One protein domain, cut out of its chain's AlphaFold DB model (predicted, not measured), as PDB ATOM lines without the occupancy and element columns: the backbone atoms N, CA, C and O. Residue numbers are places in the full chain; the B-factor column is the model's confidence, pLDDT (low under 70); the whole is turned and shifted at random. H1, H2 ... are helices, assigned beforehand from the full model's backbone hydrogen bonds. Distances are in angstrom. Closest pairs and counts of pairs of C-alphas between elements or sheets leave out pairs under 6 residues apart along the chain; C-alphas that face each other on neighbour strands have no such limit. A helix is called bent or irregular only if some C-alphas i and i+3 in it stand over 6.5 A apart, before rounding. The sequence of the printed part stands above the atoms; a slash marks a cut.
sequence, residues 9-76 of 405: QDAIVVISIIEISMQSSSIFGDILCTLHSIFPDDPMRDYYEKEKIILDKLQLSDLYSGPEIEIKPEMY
ATOM      1  N   GLN A   9     274.906 182.896 299.734       83.38
ATOM      2  CA  GLN A   9     273.944 181.794 299.661       83.38
ATOM      3  C   GLN A   9     272.989 181.785 300.861       83.38
ATOM      4  O   GLN A   9     271.798 181.575 300.668       83.38
ATOM      5  N   ASP A  10     273.465 182.100 302.068       81.12
ATOM      6  CA  ASP A  10     272.622 182.180 303.266       81.12
ATOM      7  C   ASP A  10     271.624 183.334 303.142       81.12
ATOM      8  O   ASP A  10     270.454 183.180 303.473       81.12
ATOM      9  N   ALA A  11     272.068 184.479 302.611       81.38
ATOM     10  CA  ALA A  11     271.193 185.620 302.357       81.38
ATOM     11  C   ALA A  11     270.121 185.290 301.307       81.38
ATOM     12  O   ALA A  11     268.957 185.632 301.502       81.38
ATOM     13  N   ILE A  12     270.492 184.587 300.230       79.06
ATOM     14  CA  ILE A  12     269.539 184.106 299.219       79.06
ATOM     15  C   ILE A  12     268.534 183.155 299.866       79.06
ATOM     16  O   ILE A  12     267.340 183.358 299.706       79.06
ATOM     17  N   VAL A  13     268.992 182.177 300.650       81.69
ATOM     18  CA  VAL A  13     268.121 181.214 301.339       81.69
ATOM     19  C   VAL A  13     267.170 181.917 302.305       81.69
ATOM     20  O   VAL A  13     265.983 181.622 302.289       81.69
ATOM     21  N   VAL A  14     267.642 182.877 303.103       81.12
ATOM     22  CA  VAL A  14     266.796 183.628 304.043       81.12
ATOM     23  C   VAL A  14     265.765 184.480 303.306       81.12
ATOM     24  O   VAL A  14     264.591 184.427 303.653       81.12
ATOM     25  N   ILE A  15     266.166 185.226 302.272       77.44
ATOM     26  CA  ILE A  15     265.236 186.037 301.471       77.44
ATOM     27  C   ILE A  15     264.223 185.136 300.767       77.44
ATOM     28  O   ILE A  15     263.035 185.432 300.786       77.44
ATOM     29  N   SER A  16     264.667 184.011 300.205       74.00
ATOM     30  CA  SER A  16     263.774 183.023 299.612       74.00
ATOM     31  C   SER A  16     262.817 182.454 300.649       74.00
ATOM     32  O   SER A  16     261.637 182.405 300.361       74.00
ATOM     33  N   ILE A  17     263.261 182.089 301.855       74.56
ATOM     34  CA  ILE A  17     262.378 181.604 302.928       74.56
ATOM     35  C   ILE A  17     261.373 182.678 303.350       74.56
ATOM     36  O   ILE A  17     260.218 182.341 303.574       74.56
ATOM     37  N   ILE A  18     261.773 183.948 303.439       74.44
ATOM     38  CA  ILE A  18     260.882 185.061 303.800       74.44
ATOM     39  C   ILE A  18     259.841 185.305 302.699       74.44
ATOM     40  O   ILE A  18     258.651 185.403 302.989       74.44
ATOM     41  N   GLU A  19     260.265 185.333 301.438       70.88
ATOM     42  CA  GLU A  19     259.382 185.544 300.284       70.88
ATOM     43  C   GLU A  19     258.427 184.356 300.093       70.88
ATOM     44  O   GLU A  19     257.218 184.511 299.920       70.88
ATOM     45  N   ILE A  20     258.963 183.140 300.225       65.12
ATOM     46  CA  ILE A  20     258.197 181.897 300.279       65.12
ATOM     47  C   ILE A  20     257.274 181.956 301.504       65.12
ATOM     48  O   ILE A  20     256.112 181.633 301.384       65.12
ATOM     49  N   SER A  21     257.647 182.483 302.663       62.12
ATOM     50  CA  SER A  21     256.701 182.594 303.785       62.12
ATOM     51  C   SER A  21     255.477 183.465 303.466       62.12
ATOM     52  O   SER A  21     254.406 183.197 304.005       62.12
ATOM     53  N   MET A  22     255.602 184.465 302.586       56.09
ATOM     54  CA  MET A  22     254.486 185.334 302.197       56.09
ATOM     55  C   MET A  22     253.664 184.809 301.003       56.09
ATOM     56  O   MET A  22     252.501 185.188 300.875       56.09
ATOM     57  N   GLN A  23     254.218 183.939 300.144       64.00
ATOM     58  CA  GLN A  23     253.546 183.437 298.921       64.00
ATOM     59  C   GLN A  23     253.738 181.923 298.624       64.00
ATOM     60  O   GLN A  23     253.370 181.434 297.553       64.00
ATOM     61  N   SER A  24     254.298 181.157 299.563       52.50
ATOM     62  CA  SER A  24     254.780 179.755 299.445       52.50
ATOM     63  C   SER A  24     253.757 178.788 298.909       52.50
ATOM     64  O   SER A  24     254.092 177.915 298.102       52.50
ATOM     65  N   SER A  25     252.522 178.943 299.369       56.47
ATOM     66  CA  SER A  25     251.415 178.078 298.995       56.47
ATOM     67  C   SER A  25     251.140 178.126 297.490       56.47
ATOM     68  O   SER A  25     250.636 177.153 296.941       56.47
ATOM     69  N   SER A  26     251.528 179.199 296.792       57.47
ATOM     70  CA  SER A  26     251.240 179.365 295.365       57.47
ATOM     71  C   SER A  26     252.275 178.712 294.440       57.47
ATOM     72  O   SER A  26     251.905 178.133 293.421       57.47
ATOM     73  N   ILE A  27     253.569 178.754 294.783       57.84
ATOM     74  CA  ILE A  27     254.644 178.233 293.909       57.84
ATOM     75  C   ILE A  27     254.958 176.769 294.233       57.84
ATOM     76  O   ILE A  27     255.070 175.912 293.346       57.84
ATOM     77  N   PHE A  28     255.087 176.454 295.520       59.88
ATOM     78  CA  PHE A  28     255.508 175.127 295.945       59.88
ATOM     79  C   PHE A  28     254.368 174.269 296.483       59.88
ATOM     80  O   PHE A  28     254.524 173.051 296.475       59.88
ATOM     81  N   GLY A  29     253.206 174.858 296.781       62.47
ATOM     82  CA  GLY A  29     252.083 174.160 297.408       62.47
ATOM     83  C   GLY A  29     252.409 173.728 298.839       62.47
ATOM     84  O   GLY A  29     253.457 174.079 299.384       62.47
ATOM     85  N   ASP A  30     251.547 172.891 299.416       58.31
ATOM     86  CA  ASP A  30     251.715 172.303 300.758       58.31
ATOM     87  C   ASP A  30     252.956 171.387 300.874       58.31
ATOM     88  O   ASP A  30     253.341 170.960 301.961       58.31
ATOM     89  N   ILE A  31     253.627 171.106 299.753       58.56
ATOM     90  CA  ILE A  31     254.819 170.255 299.658       58.56
ATOM     91  C   ILE A  31     256.010 170.839 300.431       58.56
ATOM     92  O   ILE A  31     256.839 170.102 300.974       58.56
ATOM     93  N   LEU A  32     256.110 172.168 300.514       59.56
ATOM     94  CA  LEU A  32     257.134 172.864 301.292       59.56
ATOM     95  C   LEU A  32     256.506 173.527 302.521       59.56
ATOM     96  O   LEU A  32     256.629 174.736 302.702       59.56
ATOM     97  N   CYS A  33     255.853 172.737 303.383       58.34
ATOM     98  CA  CYS A  33     255.532 173.126 304.763       58.34
ATOM     99  C   CYS A  33     256.824 173.375 305.578       58.34
ATOM    100  O   CYS A  33     257.134 172.662 306.524       58.34
ATOM    101  N   THR A  34     257.609 174.380 305.197       56.56
ATOM    102  CA  THR A  34     258.929 174.712 305.757       56.56
ATOM    103  C   THR A  34     258.816 175.422 307.110       56.56
ATOM    104  O   THR A  34     259.811 175.588 307.804       56.56
ATOM    105  N   LEU A  35     257.611 175.858 307.496       56.72
ATOM    106  CA  LEU A  35     257.404 176.754 308.638       56.72
ATOM    107  C   LEU A  35     256.808 176.089 309.891       56.72
ATOM    108  O   LEU A  35     256.950 176.660 310.967       56.72
ATOM    109  N   HIS A  36     256.166 174.913 309.800       49.22
ATOM    110  CA  HIS A  36     255.298 174.437 310.898       49.22
ATOM    111  C   HIS A  36     255.325 172.942 311.257       49.22
ATOM    112  O   HIS A  36     254.466 172.496 312.013       49.22
ATOM    113  N   SER A  37     256.279 172.132 310.806       54.62
ATOM    114  CA  SER A  37     256.364 170.752 311.305       54.62
ATOM    115  C   SER A  37     257.800 170.339 311.529       54.62
ATOM    116  O   SER A  37     258.614 170.477 310.630       54.62
ATOM    117  N   ILE A  38     258.052 169.926 312.775       60.38
ATOM    118  CA  ILE A  38     258.993 168.901 313.241       60.38
ATOM    119  C   ILE A  38     260.253 168.763 312.379       60.38
ATOM    120  O   ILE A  38     260.182 168.389 311.213       60.38
ATOM    121  N   PHE A  39     261.419 168.999 312.988       72.94
ATOM    122  CA  PHE A  39     262.695 168.719 312.334       72.94
ATOM    123  C   PHE A  39     262.688 167.286 311.781       72.94
ATOM    124  O   PHE A  39     262.434 166.363 312.555       72.94
ATOM    125  N   PRO A  40     262.935 167.094 310.475       74.44
ATOM    126  CA  PRO A  40     262.953 165.763 309.890       74.44
ATOM    127  C   PRO A  40     264.053 164.923 310.540       74.44
ATOM    128  O   PRO A  40     265.127 165.438 310.862       74.44
ATOM    129  N   ASP A  41     263.788 163.625 310.695       79.56
ATOM    130  CA  ASP A  41     264.740 162.671 311.280       79.56
ATOM    131  C   ASP A  41     266.063 162.628 310.493       79.56
ATOM    132  O   ASP A  41     267.135 162.446 311.070       79.56
ATOM    133  N   ASP A  42     265.991 162.840 309.174       82.75
ATOM    134  CA  ASP A  42     267.148 162.985 308.293       82.75
ATOM    135  C   ASP A  42     267.067 164.308 307.507       82.75
ATOM    136  O   ASP A  42     266.464 164.365 306.429       82.75
ATOM    137  N   PRO A  43     267.697 165.385 308.008       79.94
ATOM    138  CA  PRO A  43     267.651 166.690 307.360       79.94
ATOM    139  C   PRO A  43     268.362 166.713 306.006       79.94
ATOM    140  O   PRO A  43     268.049 167.563 305.173       79.94
ATOM    141  N   MET A  44     269.315 165.805 305.767       83.31
ATOM    142  CA  MET A  44     270.023 165.751 304.491       83.31
ATOM    143  C   MET A  44     269.159 165.123 303.409       83.31
ATOM    144  O   MET A  44     269.107 165.635 302.291       83.31
ATOM    145  N   ARG A  45     268.457 164.040 303.740       84.62
ATOM    146  CA  ARG A  45     267.513 163.414 302.815       84.62
ATOM    147  C   ARG A  45     266.383 164.364 302.440       84.62
ATOM    148  O   ARG A  45     266.101 164.514 301.254       84.62
ATOM    149  N   ASP A  46     265.809 165.042 303.431       81.56
ATOM    150  CA  ASP A  46     264.745 166.024 303.220       81.56
ATOM    151  C   ASP A  46     265.214 167.179 302.328       81.56
ATOM    152  O   ASP A  46     264.500 167.604 301.420       81.56
ATOM    153  N   TYR A  47     266.447 167.655 302.540       85.00
ATOM    154  CA  TYR A  47     267.049 168.687 301.701       85.00
ATOM    155  C   TYR A  47     267.124 168.257 300.235       85.00
ATOM    156  O   TYR A  47     266.669 168.998 299.365       85.00
ATOM    157  N   TYR A  48     267.646 167.061 299.958       87.88
ATOM    158  CA  TYR A  48     267.753 166.552 298.592       87.88
ATOM    159  C   TYR A  48     266.385 166.309 297.948       87.88
ATOM    160  O   TYR A  48     266.193 166.586 296.765       87.88
ATOM    161  N   GLU A  49     265.404 165.844 298.719       85.38
ATOM    162  CA  GLU A  49     264.035 165.693 298.235       85.38
ATOM    163  C   GLU A  49     263.426 167.051 297.861       85.38
ATOM    164  O   GLU A  49     262.897 167.206 296.758       85.38
ATOM    165  N   LYS A  50     263.579 168.073 298.716       83.00
ATOM    166  CA  LYS A  50     263.095 169.428 298.414       83.00
ATOM    167  C   LYS A  50     263.845 170.045 297.236       83.00
ATOM    168  O   LYS A  50     263.210 170.648 296.375       83.00
ATOM    169  N   GLU A  51     265.164 169.877 297.164       85.12
ATOM    170  CA  GLU A  51     265.995 170.332 296.044       85.12
ATOM    171  C   GLU A  51     265.494 169.735 294.726       85.12
ATOM    172  O   GLU A  51     265.238 170.472 293.773       85.12
ATOM    173  N   LYS A  52     265.264 168.420 294.687       85.69
ATOM    174  CA  LYS A  52     264.761 167.736 293.495       85.69
ATOM    175  C   LYS A  52     263.362 168.213 293.101       85.69
ATOM    176  O   LYS A  52     263.136 168.466 291.922       85.69
ATOM    177  N   ILE A  53     262.451 168.412 294.057       83.25
ATOM    178  CA  ILE A  53     261.106 168.958 293.794       83.25
ATOM    179  C   ILE A  53     261.186 170.368 293.197       83.25
ATOM    180  O   ILE A  53     260.462 170.692 292.252       83.25
ATOM    181  N   ILE A  54     262.052 171.219 293.749       82.38
ATOM    182  CA  ILE A  54     262.231 172.596 293.283       82.38
ATOM    183  C   ILE A  54     262.796 172.606 291.864       82.38
ATOM    184  O   ILE A  54     262.261 173.295 290.996       82.38
ATOM    185  N   LEU A  55     263.849 171.828 291.616       86.12
ATOM    186  CA  LEU A  55     264.483 171.744 290.304       86.12
ATOM    187  C   LEU A  55     263.539 171.164 289.250       86.12
ATOM    188  O   LEU A  55     263.489 171.692 288.143       86.12
ATOM    189  N   ASP A  56     262.742 170.153 289.597       85.06
ATOM    190  CA  ASP A  56     261.746 169.562 288.698       85.06
ATOM    191  C   ASP A  56     260.653 170.577 288.318       85.06
ATOM    192  O   ASP A  56     260.371 170.789 287.137       85.06
ATOM    193  N   LYS A  57     260.120 171.326 289.297       79.81
ATOM    194  CA  LYS A  57     259.159 172.415 289.037       79.81
ATOM    195  C   LYS A  57     259.736 173.531 288.167       79.81
ATOM    196  O   LYS A  57     259.005 174.135 287.384       79.81
ATOM    197  N   LEU A  58     261.030 173.809 288.302       82.38
ATOM    198  CA  LEU A  58     261.734 174.805 287.494       82.38
ATOM    199  C   LEU A  58     262.218 174.259 286.141       82.38
ATOM    200  O   LEU A  58     262.756 175.036 285.357       82.38
ATOM    201  N   GLN A  59     262.016 172.967 285.848       86.12
ATOM    202  CA  GLN A  59     262.547 172.281 284.662       86.12
ATOM    203  C   GLN A  59     264.086 172.361 284.563       86.12
ATOM    204  O   GLN A  59     264.649 172.462 283.475       86.12
ATOM    205  N   LEU A  60     264.768 172.334 285.712       89.69
ATOM    206  CA  LEU A  60     266.226 172.423 285.868       89.69
ATOM    207  C   LEU A  60     266.814 171.154 286.508       89.69
ATOM    208  O   LEU A  60     267.748 171.222 287.307       89.69
ATOM    209  N   SER A  61     266.271 169.986 286.164       87.38
ATOM    210  CA  SER A  61     266.640 168.689 286.751       87.38
ATOM    211  C   SER A  61     268.129 168.343 286.598       87.38
ATOM    212  O   SER A  61     268.681 167.630 287.430       87.38
ATOM    213  N   ASP A  62     268.796 168.907 285.587       88.94
ATOM    214  CA  ASP A  62     270.224 168.709 285.300       88.94
ATOM    215  C   ASP A  62     271.159 169.271 286.387       88.94
ATOM    216  O   ASP A  62     272.335 168.913 286.439       88.94
ATOM    217  N   LEU A  63     270.662 170.172 287.242       89.19
ATOM    218  CA  LEU A  63     271.447 170.809 288.306       89.19
ATOM    219  C   LEU A  63     271.392 170.056 289.639       89.19
ATOM    220  O   LEU A  63     271.994 170.504 290.613       89.19
ATOM    221  N   TYR A  64     270.670 168.938 289.697       90.50
ATOM    222  CA  TYR A  64     270.492 168.190 290.931       90.50
ATOM    223  C   TYR A  64     271.814 167.565 291.391       90.50
ATOM    224  O   TYR A  64     272.416 166.757 290.685       90.50
ATOM    225  N   SER A  65     272.266 167.945 292.589       83.25
ATOM    226  CA  SER A  65     273.551 167.501 293.145       83.25
ATOM    227  C   SER A  65     273.432 166.302 294.094       83.25
ATOM    228  O   SER A  65     274.450 165.824 294.605       83.25
ATOM    229  N   GLY A  66     272.212 165.851 294.390       84.56
ATOM    230  CA  GLY A  66     271.962 164.792 295.361       84.56
ATOM    231  C   GLY A  66     272.094 163.373 294.799       84.56
ATOM    232  O   GLY A  66     272.168 163.168 293.586       84.56
ATOM    233  N   PRO A  67     272.096 162.357 295.680       84.88
ATOM    234  CA  PRO A  67     271.939 160.968 295.264       84.88
ATOM    235  C   PRO A  67     270.589 160.774 294.568       84.88
ATOM    236  O   PRO A  67     269.640 161.520 294.810       84.88
ATOM    237  N   GLU A  68     270.476 159.769 293.705       80.44
ATOM    238  CA  GLU A  68     269.227 159.477 293.003       80.44
ATOM    239  C   GLU A  68     268.167 158.985 294.002       80.44
ATOM    240  O   GLU A  68     268.154 157.830 294.420       80.44
ATOM    241  N   ILE A  69     267.306 159.902 294.450       80.50
ATOM    242  CA  ILE A  69     266.207 159.609 295.373       80.50
ATOM    243  C   ILE A  69     264.953 159.389 294.539       80.50
ATOM    244  O   ILE A  69     264.533 160.268 293.782       80.50
ATOM    245  N   GLU A  70     264.341 158.220 294.666       74.69
ATOM    246  CA  GLU A  70     263.026 157.960 294.094       74.69
ATOM    247  C   GLU A  70     261.983 158.718 294.926       74.69
ATOM    248  O   GLU A  70     261.659 158.325 296.049       74.69
ATOM    249  N   ILE A  71     261.504 159.856 294.413       69.50
ATOM    250  CA  ILE A  71     260.455 160.614 295.095       69.50
ATOM    251  C   ILE A  71     259.144 159.882 294.851       69.50
ATOM    252  O   ILE A  71     258.712 159.728 293.706       69.50
ATOM    253  N   LYS A  72     258.499 159.429 295.925       65.31
ATOM    254  CA  LYS A  72     257.166 158.844 295.817       65.31
ATOM    255  C   LYS A  72     256.170 159.951 295.433       65.31
ATOM    256  O   LYS A  72     256.101 160.964 296.128       65.31
ATOM    257  N   PRO A  73     255.346 159.759 294.385       56.47
ATOM    258  CA  PRO A  73     254.365 160.751 293.933       56.47
ATOM    259  C   PRO A  73     253.318 161.153 294.981       56.47
ATOM    260  O   PRO A  73     252.603 162.128 294.774       56.47
ATOM    261  N   GLU A  74     253.221 160.427 296.100       53.84
ATOM    262  CA  GLU A  74     252.347 160.763 297.231       53.84
ATOM    263  C   GLU A  74     252.581 162.186 297.759       53.84
ATOM    264  O   GLU A  74     251.627 162.836 298.177       53.84
ATOM    265  N   MET A  75     253.805 162.715 297.660       51.56
ATOM    266  CA  MET A  75     254.106 164.096 298.051       51.56
ATOM    267  C   MET A  75     253.717 165.153 297.010       51.56
ATOM    268  O   MET A  75     253.626 166.322 297.355       51.56
ATOM    269  N   TYR A  76     253.455 164.776 295.756       48.62
ATOM    270  CA  TYR A  76     253.051 165.704 294.687       48.62
ATOM    271  C   TYR A  76     251.525 165.871 294.580       48.62
ATOM    272  O   TYR A  76     251.018 166.483 293.636       48.62
TER     273      TYR A  76
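Overview. This is residues 9 to 76 of the 405 residues of an uncharacterized protein of Piromyces sp. (strain E2) (UniProt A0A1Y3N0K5). Two longer helices, H1 and H3, stand apart, with short H2 close to both; after H3 a long loop, residues 58 to 72, folds back to short H4 near H2. The printed part has 68 residues with four named helices, H1 to H4 in order, and no named strand: all helix. It is compact, with a radius of gyration of the C-alphas of 12.2 A, spanning 30 by 26 by 23 A.

Arrangement. Start at H1, residues 9 to 27, irregular, with C-alphas 22 and 25 8.5 A apart and a kink of 74 degrees near residue 21. H2, residues 29 to 32, only just irregular with C-alphas 29 and 32 6.50 A apart, is close to but not clearly touching H1; their closest C-alphas, Ser 24 and Leu 32, are 7.5 A apart. H2 stands likewise to H3, residues 43 to 57, closest at C-alphas Leu 32 and Lys 50, 7.5 A, and to H4, residues 73 to 76, at C-alphas Ile 31 and Met 75, 6.4 A. H1 is apart from H3 and H4. Every O i to N i+4 pair is within hydrogen-bond range in H3, and 12 of 15 in H1; H2 and H4 are too short for one.

Along the chain. Find C-alpha 9 at (273.944, 181.794, 299.661), where H1 begins its 20.5 A. H3 runs 21.0 A from C-alpha 43; H4 ends at C-alpha 76, (253.051, 165.704, 294.687).

Size, cuts and confidence. The printed part has no cut; the link H3 to H4 is long. Residues 20 to 38 and 71 to 76 have pLDDT under 70.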